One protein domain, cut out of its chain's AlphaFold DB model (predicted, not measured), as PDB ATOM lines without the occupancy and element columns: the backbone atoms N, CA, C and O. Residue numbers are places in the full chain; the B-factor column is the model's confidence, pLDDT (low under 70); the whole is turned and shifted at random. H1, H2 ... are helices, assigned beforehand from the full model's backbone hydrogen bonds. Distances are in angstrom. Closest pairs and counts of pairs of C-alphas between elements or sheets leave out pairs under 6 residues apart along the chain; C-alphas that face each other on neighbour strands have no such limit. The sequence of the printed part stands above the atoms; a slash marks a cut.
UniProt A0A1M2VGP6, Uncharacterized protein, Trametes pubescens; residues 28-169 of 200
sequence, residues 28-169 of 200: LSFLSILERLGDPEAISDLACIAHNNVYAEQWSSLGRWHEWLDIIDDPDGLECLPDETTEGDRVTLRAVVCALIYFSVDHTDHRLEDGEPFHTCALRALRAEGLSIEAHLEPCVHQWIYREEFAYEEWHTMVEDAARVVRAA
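This is residues 28 to 169 of the 200 residues of an uncharacterized protein of Trametes pubescens (UniProt A0A1M2VGP6). H3, H4 and H6 form a three-helix bundle; H5 crosses H4 and H6, short H1 and H2 are beside H4, and residues 160 to 169 stick out, 160 to 168 belonging to H6. The 142 printed residues hold six named helices, H1 to H6, and no named strand: all helix. The whole is compact, radius of gyration of the C-alphas 15.8 A, spanning 55 by 31 by 28 A.

H1, residues 30 to 34, only just touches H4, residues 87 to 109, with 3 pairs of C-alphas within 8 A, the closest Leu 34 and Ala 95, 6.5 A. H3, residues 59 to 73, forms a helical hairpin with H4, at a shallow tilt of 15 degrees; closest C-alphas: Ile 72 and Arg 90, 5.9 A. H2, residues 42 to 49, has 2 of 4 O i to N i+4 pairs within hydrogen-bond range.

C-alpha 30 is at (39.482, 17.714, 21.594). H5 is residues 118 to 128; H6, residues 138 to 168, measures 44.6 A, ending at (78.426, 18.283, 11.514).

The printed part has no cut. The link H3 to H4 is long. Residues 28 to 60 are among those with pLDDT under 70.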
ATOM      1  N   LEU A  28      43.889  13.844  25.961       45.34
ATOM      2  CA  LEU A  28      42.564  14.432  26.172       45.34
ATOM      3  C   LEU A  28      41.919  14.660  24.799       45.34
ATOM      4  O   LEU A  28      42.532  15.247  23.909       45.34
ATOM      5  N   SER A  29      40.704  14.144  24.594       50.22
ATOM      6  CA  SER A  29      40.028  14.314  23.308       50.22
ATOM      7  C   SER A  29      39.630  15.779  23.138       50.22
ATOM      8  O   SER A  29      39.123  16.388  24.079       50.22
ATOM      9  N   PHE A  30      39.829  16.334  21.943       45.28
ATOM     10  CA  PHE A  30      39.482  17.714  21.594       45.28
ATOM     11  C   PHE A  30      38.051  18.110  22.031       45.28
ATOM     12  O   PHE A  30      37.834  19.191  22.575       45.28
ATOM     13  N   LEU A  31      37.090  17.184  21.922       41.16
ATOM     14  CA  LEU A  31      35.706  17.371  22.378       41.16
ATOM     15  C   LEU A  31      35.575  17.594  23.895       41.16
ATOM     16  O   LEU A  31      34.724  18.362  24.327       41.16
ATOM     17  N   SER A  32      36.429  16.966  24.707       50.00
ATOM     18  CA  SER A  32      36.451  17.139  26.168       50.00
ATOM     19  C   SER A  32      37.006  18.501  26.595       50.00
ATOM     20  O   SER A  32      36.690  18.980  27.681       50.00
ATOM     21  N   ILE A  33      37.826  19.121  25.744       51.47
ATOM     22  CA  ILE A  33      38.377  20.465  25.947       51.47
ATOM     23  C   ILE A  33      37.352  21.509  25.500       51.47
ATOM     24  O   ILE A  33      37.079  22.441  26.249       51.47
ATOM     25  N   LEU A  34      36.698  21.305  24.346       49.38
ATOM     26  CA  LEU A  34      35.593  22.159  23.896       49.38
ATOM     27  C   LEU A  34      34.457  22.254  24.925       49.38
ATOM     28  O   LEU A  34      33.906  23.330  25.138       49.38
ATOM     29  N   GLU A  35      34.131  21.146  25.593       49.12
ATOM     30  CA  GLU A  35      33.093  21.101  26.632       49.12
ATOM     31  C   GLU A  35      33.474  21.911  27.894       49.12
ATOM     32  O   GLU A  35      32.595  22.323  28.650       49.12
ATOM     33  N   ARG A  36      34.771  22.199  28.093       49.06
ATOM     34  CA  ARG A  36      35.322  22.998  29.206       49.06
ATOM     35  C   ARG A  36      35.552  24.475  28.854       49.06
ATOM     36  O   ARG A  36      35.777  25.269  29.756       49.06
ATOM     37  N   LEU A  37      35.421  24.887  27.588       48.56
ATOM     38  CA  LEU A  37      35.693  26.267  27.126       48.56
ATOM     39  C   LEU A  37      34.664  27.332  27.551       48.56
ATOM     40  O   LEU A  37      34.769  28.491  27.154       48.56
ATOM     41  N   GLY A  38      33.690  26.964  28.386       46.34
ATOM     42  CA  GLY A  38      32.897  27.917  29.166       46.34
ATOM     43  C   GLY A  38      33.559  28.350  30.484       46.34
ATOM     44  O   GLY A  38      32.942  29.116  31.222       46.34
ATOM     45  N   ASP A  39      34.760  27.848  30.799       48.97
ATOM     46  CA  ASP A  39      35.435  28.016  32.089       48.97
ATOM     47  C   ASP A  39      36.835  28.656  31.928       48.97
ATOM     48  O   ASP A  39      37.646  28.153  31.144       48.97
ATOM     49  N   PRO A  40      37.167  29.736  32.664       44.47
ATOM     50  CA  PRO A  40      38.515  30.314  32.700       44.47
ATOM     51  C   PRO A  40      39.624  29.343  33.160       44.47
ATOM     52  O   PRO A  40      40.800  29.613  32.912       44.47
ATOM     53  N   GLU A  41      39.304  28.193  33.773       46.97
ATOM     54  CA  GLU A  41      40.305  27.144  34.051       46.97
ATOM     55  C   GLU A  41      40.831  26.419  32.793       46.97
ATOM     56  O   GLU A  41      41.885  25.780  32.859       46.97
ATOM     57  N   ALA A  42      40.188  26.579  31.625       49.00
ATOM     58  CA  ALA A  42      40.629  25.989  30.353       49.00
ATOM     59  C   ALA A  42      42.064  26.401  29.943       49.00
ATOM     60  O   ALA A  42      42.729  25.700  29.178       49.00
ATOM     61  N   ILE A  43      42.581  27.500  30.505       47.12
ATOM     62  CA  ILE A  43      43.957  27.982  30.318       47.12
ATOM     63  C   ILE A  43      44.993  27.044  30.964       47.12
ATOM     64  O   ILE A  43      46.064  26.827  30.401       47.12
ATOM     65  N   SER A  44      44.691  26.430  32.117       49.78
ATOM     66  CA  SER A  44      45.579  25.403  32.696       49.78
ATOM     67  C   SER A  44      45.550  24.102  31.892       49.78
ATOM     68  O   SER A  44      46.556  23.398  31.821       49.78
ATOM     69  N   ASP A  45      44.431  23.805  31.230       52.00
ATOM     70  CA  ASP A  45      44.314  22.624  30.374       52.00
ATOM     71  C   ASP A  45      45.136  22.771  29.075       52.00
ATOM     72  O   ASP A  45      45.654  21.776  28.569       52.00
ATOM     73  N   LEU A  46      45.370  23.996  28.587       53.97
ATOM     74  CA  LEU A  46      46.283  24.276  27.466       53.97
ATOM     75  C   LEU A  46      47.732  23.856  27.743       53.97
ATOM     76  O   LEU A  46      48.381  23.269  26.874       53.97
ATOM     77  N   ALA A  47      48.221  24.070  28.967       49.31
ATOM     78  CA  ALA A  47      49.544  23.604  29.389       49.31
ATOM     79  C   ALA A  47      49.632  22.066  29.483       49.31
ATOM     80  O   ALA A  47      50.715  21.498  29.317       49.31
ATOM     81  N   CYS A  48      48.500  21.387  29.707       49.44
ATOM     82  CA  CYS A  48      48.406  19.927  29.675       49.44
ATOM     83  C   CYS A  48      48.372  19.376  28.237       49.44
ATOM     84  O   CYS A  48      48.972  18.336  27.982       49.44
ATOM     85  N   ILE A  49      47.725  20.073  27.292       51.75
ATOM     86  CA  ILE A  49      47.705  19.715  25.855       51.75
ATOM     87  C   ILE A  49      49.112  19.817  25.239       51.75
ATOM     88  O   ILE A  49      49.479  19.019  24.380       51.75
ATOM     89  N   ALA A  50      49.899  20.787  25.705       52.22
ATOM     90  CA  ALA A  50      51.254  21.087  25.252       52.22
ATOM     91  C   ALA A  50      52.358  20.206  25.870       52.22
ATOM     92  O   ALA A  50      53.507  20.270  25.428       52.22
ATOM     93  N   HIS A  51      52.054  19.420  26.909       49.84
ATOM     94  CA  HIS A  51      53.079  18.702  27.667       49.84
ATOM     95  C   HIS A  51      53.747  17.625  26.796       49.84
ATOM     96  O   HIS A  51      53.069  16.743  26.265       49.84
ATOM     97  N   ASN A  52      55.082  17.675  26.695       55.81
ATOM     98  CA  ASN A  52      55.949  16.853  25.836       55.81
ATOM     99  C   ASN A  52      56.047  17.287  24.367       55.81
ATOM    100  O   ASN A  52      56.566  16.527  23.544       55.81
ATOM    101  N   ASN A  53      55.585  18.489  24.018       66.56
ATOM    102  CA  ASN A  53      55.803  19.038  22.690       66.56
ATOM    103  C   ASN A  53      56.840  20.164  22.717       66.56
ATOM    104  O   ASN A  53      56.614  21.227  23.284       66.56
ATOM    105  N   VAL A  54      57.958  19.951  22.027       67.56
ATOM    106  CA  VAL A  54      59.096  20.880  21.973       67.56
ATOM    107  C   VAL A  54      58.714  22.280  21.488       67.56
ATOM    108  O   VAL A  54      59.293  23.266  21.935       67.56
ATOM    109  N   TYR A  55      57.763  22.380  20.562       68.69
ATOM    110  CA  TYR A  55      57.265  23.657  20.057       68.69
ATOM    111  C   TYR A  55      56.370  24.362  21.077       68.69
ATOM    112  O   TYR A  55      56.441  25.582  21.231       68.69
ATOM    113  N   ALA A  56      55.556  23.595  21.800       58.25
ATOM    114  CA  ALA A  56      54.640  24.109  22.810       58.25
ATOM    115  C   ALA A  56      55.332  24.437  24.145       58.25
ATOM    116  O   ALA A  56      54.874  25.306  24.877       58.25
ATOM    117  N   GLU A  57      56.462  23.789  24.442       63.56
ATOM    118  CA  GLU A  57      57.314  24.083  25.600       63.56
ATOM    119  C   GLU A  57      58.128  25.377  25.421       63.56
ATOM    120  O   GLU A  57      58.671  25.907  26.393       63.56
ATOM    121  N   GLN A  58      58.180  25.949  24.211       63.09
ATOM    122  CA  GLN A  58      58.771  27.269  24.023       63.09
ATOM    123  C   GLN A  58      57.884  28.354  24.640       63.09
ATOM    124  O   GLN A  58      56.726  28.538  24.264       63.09
ATOM    125  N   TRP A  59      58.481  29.161  25.522       57.44
ATOM    126  CA  TRP A  59      57.850  30.338  26.130       57.44
ATOM    127  C   TRP A  59      57.218  31.294  25.108       57.44
ATOM    128  O   TRP A  59      56.224  31.949  25.409       57.44
ATOM    129  N   SER A  60      57.773  31.366  23.895       69.25
ATOM    130  CA  SER A  60      57.231  32.168  22.798       69.25
ATOM    131  C   SER A  60      55.883  31.646  22.292       69.25
ATOM    132  O   SER A  60      55.029  32.460  21.949       69.25
ATOM    133  N   SER A  61      55.666  30.329  22.253       74.44
ATOM    134  CA  SER A  61      54.400  29.715  21.828       74.44
ATOM    135  C   SER A  61      53.310  29.910  22.871       74.44
ATOM    136  O   SER A  61      52.261  30.468  22.556       74.44
ATOM    137  N   LEU A  62      53.601  29.590  24.136       72.25
ATOM    138  CA  LEU A  62      52.672  29.839  25.241       72.25
ATOM    139  C   LEU A  62      52.306  31.324  25.347       72.25
ATOM    140  O   LEU A  62      51.133  31.658  25.479       72.25
ATOM    141  N   GLY A  63      53.291  32.219  25.225       75.56
ATOM    142  CA  GLY A  63      53.062  33.663  25.268       75.56
ATOM    143  C   GLY A  63      52.091  34.156  24.191       75.56
ATOM    144  O   GLY A  63      51.197  34.935  24.507       75.56
ATOM    145  N   ARG A  64      52.210  33.673  22.943       85.69
ATOM    146  CA  ARG A  64      51.276  34.035  21.857       85.69
ATOM    147  C   ARG A  64      49.860  33.538  22.124       85.69
ATOM    148  O   ARG A  64      48.902  34.263  21.882       85.69
ATOM    149  N   TRP A  65      49.724  32.305  22.597       84.94
ATOM    150  CA  TRP A  65      48.415  31.714  22.857       84.94
ATOM    151  C   TRP A  65      47.704  32.406  24.023       84.94
ATOM    152  O   TRP A  65      46.509  32.677  23.929       84.94
ATOM    153  N   HIS A  66      48.449  32.765  25.072       79.12
ATOM    154  CA  HIS A  66      47.947  33.614  26.150       79.12
ATOM    155  C   HIS A  66      47.514  34.987  25.639       79.12
ATOM    156  O   HIS A  66      46.412  35.415  25.949       79.12
ATOM    157  N   GLU A  67      48.322  35.631  24.792       84.06
ATOM    158  CA  GLU A  67      47.978  36.930  24.207       84.06
ATOM    159  C   GLU A  67      46.629  36.890  23.467       84.06
ATOM    160  O   GLU A  67      45.834  37.814  23.595       84.06
ATOM    161  N   TRP A  68      46.334  35.823  22.716       87.38
ATOM    162  CA  TRP A  68      45.043  35.697  22.026       87.38
ATOM    163  C   TRP A  68      43.871  35.519  22.987       87.38
ATOM    164  O   TRP A  68      42.811  36.094  22.756       87.38
ATOM    165  N   LEU A  69      44.046  34.747  24.059       83.75
ATOM    166  CA  LEU A  69      43.009  34.568  25.077       83.75
ATOM    167  C   LEU A  69      42.772  35.859  25.863       83.75
ATOM    168  O   LEU A  69      41.619  36.234  26.063       83.75
ATOM    169  N   ASP A  70      43.840  36.580  26.200       82.50
ATOM    170  CA  ASP A  70      43.765  37.887  26.849       82.50
ATOM    171  C   ASP A  70      43.018  38.894  25.957       82.50
ATOM    172  O   ASP A  70      42.128  39.588  26.438       82.50
ATOM    173  N   ILE A  71      43.302  38.917  24.643       85.38
ATOM    174  CA  ILE A  71      42.564  39.732  23.659       85.38
ATOM    175  C   ILE A  71      41.067  39.392  23.660       85.38
ATOM    176  O   ILE A  71      40.234  40.286  23.525       85.38
ATOM    177  N   ILE A  72      40.711  38.108  23.770       85.25
ATOM    178  CA  ILE A  72      39.311  37.669  23.776       85.25
ATOM    179  C   ILE A  72      38.596  38.096  25.064       85.25
ATOM    180  O   ILE A  72      37.428  38.489  25.003       85.25
ATOM    181  N   ASP A  73      39.266  37.999  26.212       80.19
ATOM    182  CA  ASP A  73      38.673  38.259  27.525       80.19
ATOM    183  C   ASP A  73      38.616  39.756  27.874       80.19
ATOM    184  O   ASP A  73      37.647  40.196  28.498       80.19
ATOM    185  N   ASP A  74      39.607  40.537  27.436       77.44
ATOM    186  CA  ASP A  74      39.681  41.989  27.618       77.44
ATOM    187  C   ASP A  74      40.058  42.691  26.293       77.44
ATOM    188  O   ASP A  74      41.229  42.983  26.033       77.44
ATOM    189  N   PRO A  75      39.072  42.960  25.416       69.50
ATOM    190  CA  PRO A  75      39.321  43.540  24.098       69.50
ATOM    191  C   PRO A  75      39.683  45.036  24.135       69.50
ATOM    192  O   PRO A  75      39.979  45.613  23.082       69.50
ATOM    193  N   ASP A  76      39.634  45.695  25.301       62.12
ATOM    194  CA  ASP A  76      39.762  47.149  25.398       62.12
ATOM    195  C   ASP A  76      41.147  47.627  24.919       62.12
ATOM    196  O   ASP A  76      42.170  47.511  25.594       62.12
ATOM    197  N   GLY A  77      41.165  48.242  23.732       53.28
ATOM    198  CA  GLY A  77      42.348  48.893  23.163       53.28
ATOM    199  C   GLY A  77      43.177  48.045  22.195       53.28
ATOM    200  O   GLY A  77      44.269  48.483  21.825       53.28
ATOM    201  N   LEU A  78      42.682  46.883  21.749       56.28
ATOM    202  CA  LEU A  78      43.377  46.021  20.786       56.28
ATOM    203  C   LEU A  78      42.608  45.934  19.456       56.28
ATOM    204  O   LEU A  78      41.476  45.471  19.401       56.28
ATOM    205  N   GLU A  79      43.255  46.340  18.357       59.91
ATOM    206  CA  GLU A  79      42.678  46.447  16.996       59.91
ATOM    207  C   GLU A  79      42.264  45.102  16.353       59.91
ATOM    208  O   GLU A  79      41.884  45.059  15.184       59.91
ATOM    209  N   CYS A  80      42.390  43.984  17.071       67.38
ATOM    210  CA  CYS A  80      42.252  42.641  16.507       67.38
ATOM    211  C   CYS A  80      40.797  42.142  16.478       67.38
ATOM    212  O   CYS A  80      40.451  41.342  15.606       67.38
ATOM    213  N   LEU A  81      39.943  42.612  17.395       81.06
ATOM    214  CA  LEU A  81      38.545  42.184  17.480       81.06
ATOM    215  C   LEU A  81      37.590  43.261  16.952       81.06
ATOM    216  O   LEU A  81      37.763  44.436  17.271       81.06
ATOM    217  N   PRO A  82      36.565  42.889  16.164       80.69
ATOM    218  CA  PRO A  82      35.527  43.827  15.753       80.69
ATOM    219  C   PRO A  82      34.795  44.441  16.957       80.69
ATOM    220  O   PRO A  82      34.475  43.732  17.911       80.69
ATOM    221  N   ASP A  83      34.419  45.719  16.871       77.94
ATOM    222  CA  ASP A  83      33.666  46.426  17.927       77.94
ATOM    223  C   ASP A  83      32.336  45.731  18.302       77.94
ATOM    224  O   ASP A  83      31.807  45.905  19.398       77.94
ATOM    225  N   GLU A  84      31.784  44.932  17.385       78.12
ATOM    226  CA  GLU A  84      30.511  44.217  17.529       78.12
ATOM    227  C   GLU A  84      30.670  42.797  18.105       78.12
ATOM    228  O   GLU A  84      29.708  42.029  18.115       78.12
ATOM    229  N   THR A  85      31.862  42.434  18.596       86.00
ATOM    230  CA  THR A  85      32.148  41.083  19.105       86.00
ATOM    231  C   THR A  85      31.254  40.736  20.299       86.00
ATOM    232  O   THR A  85      31.346  41.307  21.392       86.00
ATOM    233  N   THR A  86      30.380  39.752  20.098       88.00
ATOM    234  CA  THR A  86      29.449  39.257  21.115       88.00
ATOM    235  C   THR A  86      30.104  38.230  22.044       88.00
ATOM    236  O   THR A  86      31.195  37.731  21.783       88.00
ATOM    237  N   GLU A  87      29.427  37.845  23.130       85.00
ATOM    238  CA  GLU A  87      29.907  36.724  23.958       85.00
ATOM    239  C   GLU A  87      29.928  35.398  23.181       85.00
ATOM    240  O   GLU A  87      30.832  34.590  23.365       85.00
ATOM    241  N   GLY A  88      28.969  35.183  22.271       83.38
ATOM    242  CA  GLY A  88      28.968  34.002  21.401       83.38
ATOM    243  C   GLY A  88      30.173  33.975  20.455       83.38
ATOM    244  O   GLY A  88      30.773  32.919  20.246       83.38
ATOM    245  N   ASP A  89      30.577  35.144  19.956       87.06
ATOM    246  CA  ASP A  89      31.787  35.288  19.144       87.06
ATOM    247  C   ASP A  89      33.041  34.996  19.968       87.06
ATOM    248  O   ASP A  89      33.901  34.245  19.519       87.06
ATOM    249  N   ARG A  90      33.123  35.502  21.206       84.88
ATOM    250  CA  ARG A  90      34.237  35.200  22.118       84.88
ATOM    251  C   ARG A  90      34.366  33.706  22.396       84.88
ATOM    252  O   ARG A  90      35.464  33.169  22.306       84.88
ATOM    253  N   VAL A  91      33.261  33.007  22.663       83.25
ATOM    254  CA  VAL A  91      33.268  31.538  22.823       83.25
ATOM    255  C   VAL A  91      33.785  30.846  21.558       83.25
ATOM    256  O   VAL A  91      34.619  29.944  21.646       83.25
ATOM    257  N   THR A  92      33.344  31.297  20.383       84.19
ATOM    258  CA  THR A  92      33.814  30.766  19.094       84.19
ATOM    259  C   THR A  92      35.315  30.999  18.909       84.19
ATOM    260  O   THR A  92      36.034  30.084  18.516       84.19
ATOM    261  N   LEU A  93      35.813  32.187  19.249       86.81
ATOM    262  CA  LEU A  93      37.232  32.528  19.161       86.81
ATOM    263  C   LEU A  93      38.089  31.717  20.141       86.81
ATOM    264  O   LEU A  93      39.148  31.241  19.742       86.81
ATOM    265  N   ARG A  94      37.623  31.470  21.374       84.88
ATOM    266  CA  ARG A  94      38.313  30.568  22.321       84.88
ATOM    267  C   ARG A  94      38.429  29.154  21.741       84.88
ATOM    268  O   ARG A  94      39.500  28.556  21.786       84.88
ATOM    269  N   ALA A  95      37.360  28.649  21.122       81.69
ATOM    270  CA  ALA A  95      37.379  27.357  20.436       81.69
ATOM    271  C   ALA A  95      38.348  27.329  19.241       81.69
ATOM    272  O   ALA A  95      39.075  26.350  19.066       81.69
ATOM    273  N   VAL A  96      38.412  28.414  18.461       86.69
ATOM    274  CA  VAL A  96      39.395  28.573  17.378       86.69
ATOM    275  C   VAL A  96      40.822  28.543  17.918       86.69
ATOM    276  O   VAL A  96      41.640  27.800  17.380       86.69
ATOM    277  N   VAL A  97      41.125  29.291  18.983       86.31
ATOM    278  CA  VAL A  97      42.455  29.292  19.613       86.31
ATOM    279  C   VAL A  97      42.846  27.874  20.029       86.31
ATOM    280  O   VAL A  97      43.906  27.397  19.636       86.31
ATOM    281  N   CYS A  98      41.974  27.148  20.728       79.50
ATOM    282  CA  CYS A  98      42.259  25.770  21.132       79.50
ATOM    283  C   CYS A  98      42.499  24.828  19.946       79.50
ATOM    284  O   CYS A  98      43.418  24.010  19.989       79.50
ATOM    285  N   ALA A  99      41.702  24.946  18.884       80.81
ATOM    286  CA  ALA A  99      41.867  24.132  17.686       80.81
ATOM    287  C   ALA A  99      43.172  24.454  16.939       80.81
ATOM    288  O   ALA A  99      43.839  23.533  16.471       80.81
ATOM    289  N   LEU A 100      43.578  25.730  16.877       84.81
ATOM    290  CA  LEU A 100      44.872  26.128  16.312       84.81
ATOM    291  C   LEU A 100      46.040  25.578  17.126       84.81
ATOM    292  O   LEU A 100      46.993  25.072  16.550       84.81
ATOM    293  N   ILE A 101      45.944  25.610  18.450       81.56
ATOM    294  CA  ILE A 101      46.982  25.081  19.337       81.56
ATOM    295  C   ILE A 101      47.137  23.577  19.141       81.56
ATOM    296  O   ILE A 101      48.246  23.088  18.934       81.56
ATOM    297  N   TYR A 102      46.021  22.845  19.141       77.44
ATOM    298  CA  TYR A 102      46.032  21.409  18.884       77.44
ATOM    299  C   TYR A 102      46.607  21.092  17.499       77.44
ATOM    300  O   TYR A 102      47.451  20.207  17.367       77.44
ATOM    301  N   PHE A 103      46.194  21.850  16.479       81.81
ATOM    302  CA  PHE A 103      46.725  21.739  15.127       81.81
ATOM    303  C   PHE A 103      48.244  21.934  15.097       81.81
ATOM    304  O   PHE A 103      48.939  21.061  14.580       81.81
ATOM    305  N   SER A 104      48.758  23.023  15.673       81.31
ATOM    306  CA  SER A 104      50.189  23.327  15.698       81.31
ATOM    307  C   SER A 104      50.989  22.248  16.416       81.31
ATOM    308  O   SER A 104      52.017  21.810  15.911       81.31
ATOM    309  N   VAL A 105      50.503  21.772  17.566       77.44
ATOM    310  CA  VAL A 105      51.148  20.701  18.336       77.44
ATOM    311  C   VAL A 105      51.194  19.403  17.529       77.44
ATOM    312  O   VAL A 105      52.269  18.832  17.363       77.44
ATOM    313  N   ASP A 106      50.072  18.955  16.963       75.06
ATOM    314  CA  ASP A 106      50.011  17.700  16.201       75.06
ATOM    315  C   ASP A 106      50.823  17.781  14.885       75.06
ATOM    316  O   ASP A 106      51.434  16.798  14.468       75.06
ATOM    317  N   HIS A 107      50.927  18.968  14.269       72.75
ATOM    318  CA  HIS A 107      51.701  19.183  13.035       72.75
ATOM    319  C   HIS A 107      53.211  19.326  13.244       72.75
ATOM    320  O   HIS A 107      53.969  19.179  12.289       72.75
ATOM    321  N   THR A 108      53.697  19.542  14.466       65.62
ATOM    322  CA  THR A 108      55.153  19.495  14.719       65.62
ATOM    323  C   THR A 108      55.739  18.089  14.534       65.62
ATOM    324  O   THR A 108      56.891  17.955  14.116       65.62
ATOM    325  N   ASP A 109      54.942  17.042  14.780       57.56
ATOM    326  CA  ASP A 109      55.332  15.636  14.602       57.56
ATOM    327  C   ASP A 109      55.060  15.121  13.176       57.56
ATOM    328  O   ASP A 109      55.623  14.110  12.731       57.56
ATOM    329  N   HIS A 110      54.209  15.823  12.429       53.34
ATOM    330  CA  HIS A 110      53.770  15.459  11.091       53.34
ATOM    331  C   HIS A 110      54.022  16.618  10.133       53.34
ATOM    332  O   HIS A 110      53.268  17.585  10.099       53.34
ATOM    333  N   ARG A 111      55.076  16.503   9.308       56.19
ATOM    334  CA  ARG A 111      55.277  17.424   8.178       56.19
ATOM    335  C   ARG A 111      53.950  17.558   7.435       56.19
ATOM    336  O   ARG A 111      53.379  16.531   7.071       56.19
ATOM    337  N   LEU A 112      53.511  18.800   7.220       64.56
ATOM    338  CA  LEU A 112      52.348  19.132   6.394       64.56
ATOM    339  C   LEU A 112      52.345  18.218   5.163       64.56
ATOM    340  O   LEU A 112      53.354  18.153   4.449       64.56
ATOM    341  N   GLU A 113      51.258  17.465   4.977       58.41
ATOM    342  CA  GLU A 113      51.124  16.519   3.872       58.41
ATOM    343  C   GLU A 113      51.466  17.231   2.550       58.41
ATOM    344  O   GLU A 113      50.932  18.294   2.238       58.41
ATOM    345  N   ASP A 114      52.420  16.674   1.800       58.81
ATOM    346  CA  ASP A 114      52.685  16.982   0.390       58.81
ATOM    347  C   ASP A 114      52.759  18.473  -0.017       58.81
ATOM    348  O   ASP A 114      52.349  18.854  -1.113       58.81
ATOM    349  N   GLY A 115      53.347  19.329   0.826       66.19
ATOM    350  CA  GLY A 115      53.594  20.736   0.476       66.19
ATOM    351  C   GLY A 115      52.336  21.609   0.450       66.19
ATOM    352  O   GLY A 115      52.347  22.683  -0.157       66.19
ATOM    353  N   GLU A 116      51.258  21.160   1.093       79.44
ATOM    354  CA  GLU A 116      50.076  21.983   1.322       79.44
ATOM    355  C   GLU A 116      50.414  23.162   2.266       79.44
ATOM    356  O   GLU A 116      51.114  22.962   3.264       79.44
ATOM    357  N   PRO A 117      49.952  24.399   1.978       83.69
ATOM    358  CA  PRO A 117      50.236  25.553   2.829       83.69
ATOM    359  C   PRO A 117      49.667  25.377   4.242       83.69
ATOM    360  O   PRO A 117      48.507  24.975   4.387       83.69
ATOM    361  N   PHE A 118      50.432  25.766   5.270       87.00
ATOM    362  CA  PHE A 118      50.019  25.704   6.682       87.00
ATOM    363  C   PHE A 118      48.642  26.335   6.882       87.00
ATOM    364  O   PHE A 118      47.758  25.735   7.488       87.00
ATOM    365  N   HIS A 119      48.432  27.508   6.279       88.44
ATOM    366  CA  HIS A 119      47.162  28.229   6.322       88.44
ATOM    367  C   HIS A 119      45.958  27.381   5.871       88.44
ATOM    368  O   HIS A 119      44.909  27.378   6.518       88.44
ATOM    369  N   THR A 120      46.119  26.598   4.800       88.62
ATOM    370  CA  THR A 120      45.051  25.729   4.276       88.62
ATOM    371  C   THR A 120      44.779  24.559   5.218       88.62
ATOM    372  O   THR A 120      43.617  24.242   5.488       88.62
ATOM    373  N   CYS A 121      45.835  23.957   5.765       87.56
ATOM    374  CA  CYS A 121      45.729  22.876   6.741       87.56
ATOM    375  C   CYS A 121      45.065  23.344   8.044       87.56
ATOM    376  O   CYS A 121      44.155  22.671   8.529       87.56
ATOM    377  N   ALA A 122      45.429  24.527   8.547       88.12
ATOM    378  CA  ALA A 122      44.837  25.124   9.741       88.12
ATOM    379  C   ALA A 122      43.335  25.377   9.545       88.12
ATOM    380  O   ALA A 122      42.518  24.918  10.339       88.12
ATOM    381  N   LEU A 123      42.934  26.011   8.436       89.31
ATOM    382  CA  LEU A 123      41.513  26.216   8.126       89.31
ATOM    383  C   LEU A 123      40.741  24.897   7.979       89.31
ATOM    384  O   LEU A 123      39.574  24.814   8.367       89.31
ATOM    385  N   ARG A 124      41.368  23.860   7.411       86.88
ATOM    386  CA  ARG A 124      40.765  22.526   7.319       86.88
ATOM    387  C   ARG A 124      40.579  21.905   8.702       86.88
ATOM    388  O   ARG A 124      39.521  21.329   8.933       86.88
ATOM    389  N   ALA A 125      41.552  22.051   9.600       83.06
ATOM    390  CA  ALA A 125      41.447  21.585  10.979       83.06
ATOM    391  C   ALA A 125      40.290  22.282  11.709       83.06
ATOM    392  O   ALA A 125      39.411  21.602  12.225       83.06
ATOM    393  N   LEU A 126      40.187  23.615  11.625       85.56
ATOM    394  CA  LEU A 126      39.065  24.360  12.218       85.56
ATOM    395  C   LEU A 126      37.700  23.848  11.722       85.56
ATOM    396  O   LEU A 126      36.779  23.640  12.510       85.56
ATOM    397  N   ARG A 127      37.573  23.582  10.416       85.62
ATOM    398  CA  ARG A 127      36.339  23.028   9.833       85.62
ATOM    399  C   ARG A 127      36.063  21.588  10.257       85.62
ATOM    400  O   ARG A 127      34.896  21.233  10.412       85.62
ATOM    401  N   ALA A 128      37.097  20.759  10.401       78.00
ATOM    402  CA  ALA A 128      36.955  19.380  10.869       78.00
ATOM    403  C   ALA A 128      36.379  19.331  12.291       78.00
ATOM    404  O   ALA A 128      35.576  18.452  12.593       78.00
ATOM    405  N   GLU A 129      36.697  20.345  13.094       76.25
ATOM    406  CA  GLU A 129      36.155  20.546  14.438       76.25
ATOM    407  C   GLU A 129      34.761  21.192  14.468       76.25
ATOM    408  O   GLU A 129      34.222  21.503  15.529       76.25
ATOM    409  N   GLY A 130      34.140  21.387  13.301       77.81
ATOM    410  CA  GLY A 130      32.801  21.959  13.186       77.81
ATOM    411  C   GLY A 130      32.736  23.457  13.484       77.81
ATOM    412  O   GLY A 130      31.637  23.993  13.631       77.81
ATOM    413  N   LEU A 131      33.881  24.144  13.553       81.69
ATOM    414  CA  LEU A 131      33.928  25.582  13.791       81.69
ATOM    415  C   LEU A 131      33.529  26.325  12.513       81.69
ATOM    416  O   LEU A 131      34.241  26.323  11.505       81.69
ATOM    417  N   SER A 132      32.361  26.964  12.565       79.69
ATOM    418  CA  SER A 132      31.905  27.916  11.556       79.69
ATOM    419  C   SER A 132      32.316  29.312  11.996       79.69
ATOM    420  O   SER A 132      31.767  29.842  12.958       79.69
ATOM    421  N   ILE A 133      33.293  29.896  11.308       86.38
ATOM    422  CA  ILE A 133      33.769  31.248  11.598       86.38
ATOM    423  C   ILE A 133      32.841  32.226  10.885       86.38
ATOM    424  O   ILE A 133      32.685  32.164   9.666       86.38
ATOM    425  N   GLU A 134      32.203  33.108  11.647       89.06
ATOM    426  CA  GLU A 134      31.390  34.181  11.082       89.06
ATOM    427  C   GLU A 134      32.261  35.157  10.277       89.06
ATOM    428  O   GLU A 134      33.413  35.423  10.625       89.06
ATOM    429  N   ALA A 135      31.706  35.728   9.204       88.94
ATOM    430  CA  ALA A 135      32.465  36.550   8.255       88.94
ATOM    431  C   ALA A 135      33.142  37.774   8.902       88.94
ATOM    432  O   ALA A 135      34.192  38.218   8.440       88.94
ATOM    433  N   HIS A 136      32.567  38.326   9.978       88.88
ATOM    434  CA  HIS A 136      33.176  39.438  10.716       88.88
ATOM    435  C   HIS A 136      34.379  39.013  11.566       88.88
ATOM    436  O   HIS A 136      35.215  39.856  11.874       88.88
ATOM    437  N   LEU A 137      34.501  37.725  11.903       89.75
ATOM    438  CA  LEU A 137      35.613  37.161  12.674       89.75
ATOM    439  C   LEU A 137      36.737  36.613  11.786       89.75
ATOM    440  O   LEU A 137      37.867  36.475  12.255       89.75
ATOM    441  N   GLU A 138      36.461  36.326  10.507       91.19
ATOM    442  CA  GLU A 138      37.453  35.790   9.564       91.19
ATOM    443  C   GLU A 138      38.776  36.582   9.547       91.19
ATOM    444  O   GLU A 138      39.826  35.945   9.641       91.19
ATOM    445  N   PRO A 139      38.801  37.932   9.501       90.69
ATOM    446  CA  PRO A 139      40.065  38.673   9.482       90.69
ATOM    447  C   PRO A 139      40.945  38.406  10.711       90.69
ATOM    448  O   PRO A 139      42.157  38.230  10.573       90.69
ATOM    449  N   CYS A 140      40.329  38.326  11.894       90.56
ATOM    450  CA  CYS A 140      41.001  38.039  13.159       90.56
ATOM    451  C   CYS A 140      41.594  36.621  13.154       90.56
ATOM    452  O   CYS A 140      42.790  36.433  13.382       90.56
ATOM    453  N   VAL A 141      40.789  35.625  12.769       91.50
ATOM    454  CA  VAL A 141      41.237  34.225  12.709       91.50
ATOM    455  C   VAL A 141      42.357  34.037  11.687       91.50
ATOM    456  O   VAL A 141      43.352  33.370  11.969       91.50
ATOM    457  N   HIS A 142      42.245  34.657  10.511       92.62
ATOM    458  CA  HIS A 142      43.304  34.617   9.506       92.62
ATOM    459  C   HIS A 142      44.609  35.226  10.032       92.62
ATOM    460  O   HIS A 142      45.674  34.657   9.798       92.62
ATOM    461  N   GLN A 143      44.545  36.341  10.766       91.75
ATOM    462  CA  GLN A 143      45.724  36.952  11.379       91.75
ATOM    463  C   GLN A 143      46.407  36.004  12.372       91.75
ATOM    464  O   GLN A 143      47.633  35.895  12.356       91.75
ATOM    465  N   TRP A 144      45.643  35.304  13.212       91.44
ATOM    466  CA  TRP A 144      46.201  34.329  14.154       91.44
ATOM    467  C   TRP A 144      46.850  33.144  13.442       91.44
ATOM    468  O   TRP A 144      47.973  32.783  13.786       91.44
ATOM    469  N   ILE A 145      46.218  32.616  12.386       91.50
ATOM    470  CA  ILE A 145      46.809  31.551  11.560       91.50
ATOM    471  C   ILE A 145      48.142  32.002  10.955       91.50
ATOM    472  O   ILE A 145      49.110  31.254  11.020       91.50
ATOM    473  N   TYR A 146      48.224  33.218  10.406       90.69
ATOM    474  CA  TYR A 146      49.480  33.731   9.843       90.69
ATOM    475  C   TYR A 146      50.572  33.917  10.898       90.69
ATOM    476  O   TYR A 146      51.740  33.627  10.639       90.69
ATOM    477  N   ARG A 147      50.214  34.406  12.092       90.75
ATOM    478  CA  ARG A 147      51.169  34.530  13.205       90.75
ATOM    479  C   ARG A 147      51.704  33.166  13.626       90.75
ATOM    480  O   ARG A 147      52.886  33.058  13.944       90.75
ATOM    481  N   GLU A 148      50.849  32.153  13.616       89.75
ATOM    482  CA  GLU A 148      51.241  30.797  13.969       89.75
ATOM    483  C   GLU A 148      52.087  30.131  12.884       89.75
ATOM    484  O   GLU A 148      53.108  29.536  13.209       89.75
ATOM    485  N   GLU A 149      51.731  30.303  11.608       88.69
ATOM    486  CA  GLU A 149      52.530  29.852  10.460       88.69
ATOM    487  C   GLU A 149      53.955  30.405  10.548       88.69
ATOM    488  O   GLU A 149      54.920  29.645  10.513       88.69
ATOM    489  N   PHE A 150      54.090  31.717  10.764       88.88
ATOM    490  CA  PHE A 150      55.394  32.361  10.890       88.88
ATOM    491  C   PHE A 150      56.208  31.797  12.061       88.88
ATOM    492  O   PHE A 150      57.386  31.477  11.911       88.88
ATOM    493  N   ALA A 151      55.581  31.643  13.229       87.19
ATOM    494  CA  ALA A 151      56.259  31.101  14.400       87.19
ATOM    495  C   ALA A 151      56.643  29.624  14.226       87.19
ATOM    496  O   ALA A 151      57.686  29.188  14.710       87.19
ATOM    497  N   TYR A 152      55.803  28.848  13.540       84.12
ATOM    498  CA  TYR A 152      56.076  27.456  13.203       84.12
ATOM    499  C   TYR A 152      57.263  27.330  12.237       84.12
ATOM    500  O   TYR A 152      58.159  26.517  12.466       84.12
ATOM    501  N   GLU A 153      57.319  28.156  11.191       84.06
ATOM    502  CA  GLU A 153      58.440  28.187  10.243       84.06
ATOM    503  C   GLU A 153      59.759  28.602  10.908       84.06
ATOM    504  O   GLU A 153      60.808  27.997  10.650       84.06
ATOM    505  N   GLU A 154      59.714  29.610  11.785       84.81
ATOM    506  CA  GLU A 154      60.872  30.055  12.563       84.81
ATOM    507  C   GLU A 154      61.401  28.915  13.441       84.81
ATOM    508  O   GLU A 154      62.586  28.572  13.373       84.81
ATOM    509  N   TRP A 155      60.512  28.260  14.191       83.94
ATOM    510  CA  TRP A 155      60.862  27.102  15.007       83.94
ATOM    511  C   TRP A 155      61.463  25.965  14.179       83.94
ATOM    512  O   TRP A 155      62.525  25.440  14.524       83.94
ATOM    513  N   HIS A 156      60.822  25.602  13.068       79.94
ATOM    514  CA  HIS A 156      61.285  24.520  12.208       79.94
ATOM    515  C   HIS A 156      62.690  24.808  11.666       79.94
ATOM    516  O   HIS A 156      63.561  23.939  11.698       79.94
ATOM    517  N   THR A 157      62.946  26.051  11.249       82.38
ATOM    518  CA  THR A 157      64.273  26.497  10.800       82.38
ATOM    519  C   THR A 157      65.317  26.354  11.911       82.38
ATOM    520  O   THR A 157      66.401  25.818  11.674       82.38
ATOM    521  N   MET A 158      64.989  26.767  13.142       81.06
ATOM    522  CA  MET A 158      65.885  26.625  14.296       81.06
ATOM    523  C   MET A 158      66.210  25.155  14.601       81.06
ATOM    524  O   MET A 158      67.370  24.821  14.856       81.06
ATOM    525  N   VAL A 159      65.210  24.270  14.550       77.19
ATOM    526  CA  VAL A 159      65.387  22.826  14.782       77.19
ATOM    527  C   VAL A 159      66.241  22.188  13.684       77.19
ATOM    528  O   VAL A 159      67.148  21.407  13.985       77.19
ATOM    529  N   GLU A 160      66.008  22.530  12.416       78.31
ATOM    530  CA  GLU A 160      66.806  22.025  11.294       78.31
ATOM    531  C   GLU A 160      68.268  22.475  11.363       78.31
ATOM    532  O   GLU A 160      69.180  21.676  11.111       78.31
ATOM    533  N   ASP A 161      68.510  23.735  11.724       77.38
ATOM    534  CA  ASP A 161      69.860  24.266  11.886       77.38
ATOM    535  C   ASP A 161      70.579  23.614  13.075       77.38
ATOM    536  O   ASP A 161      71.732  23.196  12.931       77.38
ATOM    537  N   ALA A 162      69.897  23.417  14.209       75.06
ATOM    538  CA  ALA A 162      70.444  22.676  15.346       75.06
ATOM    539  C   ALA A 162      70.800  21.228  14.959       75.06
ATOM    540  O   ALA A 162      71.912  20.764  15.227       75.06
ATOM    541  N   ALA A 163      69.913  20.532  14.243       74.31
ATOM    542  CA  ALA A 163      70.168  19.177  13.754       74.31
ATOM    543  C   ALA A 163      71.354  19.116  12.771       74.31
ATOM    544  O   ALA A 163      72.118  18.145  12.770       74.31
ATOM    545  N   ARG A 164      71.543  20.153  11.940       74.44
ATOM    546  CA  ARG A 164      72.695  20.265  11.033       74.44
ATOM    547  C   ARG A 164      74.002  20.438  11.804       74.44
ATOM    548  O   ARG A 164      74.987  19.799  11.441       74.44
ATOM    549  N   VAL A 165      74.009  21.259  12.855       74.00
ATOM    550  CA  VAL A 165      75.182  21.464  13.721       74.00
ATOM    551  C   VAL A 165      75.560  20.173  14.446       74.00
ATOM    552  O   VAL A 165      76.729  19.797  14.414       74.00
ATOM    553  N   VAL A 166      74.587  19.450  15.014       70.69
ATOM    554  CA  VAL A 166      74.825  18.148  15.668       70.69
ATOM    555  C   VAL A 166      75.400  17.126  14.681       70.69
ATOM    556  O   VAL A 166      76.374  16.455  14.997       70.69
ATOM    557  N   ARG A 167      74.865  17.044  13.454       71.50
ATOM    558  CA  ARG A 167      75.377  16.126  12.415       71.50
ATOM    559  C   ARG A 167      76.774  16.500  11.904       71.50
ATOM    560  O   ARG A 167      77.495  15.638  11.417       71.50
ATOM    561  N   ALA A 168      77.126  17.782  11.949       68.75
ATOM    562  CA  ALA A 168      78.426  18.283  11.514       68.75
ATOM    563  C   ALA A 168      79.492  18.245  12.622       68.75
ATOM    564  O   ALA A 168      80.662  18.514  12.336       68.75
ATOM    565  N   ALA A 169      79.114  17.933  13.867       60.72
ATOM    566  CA  ALA A 169      80.066  17.754  14.950       60.72
ATOM    567  C   ALA A 169      80.916  16.498  14.670       60.72
ATOM    568  O   ALA A 169      80.354  15.427  14.435       60.72
TER     569      ALA A 169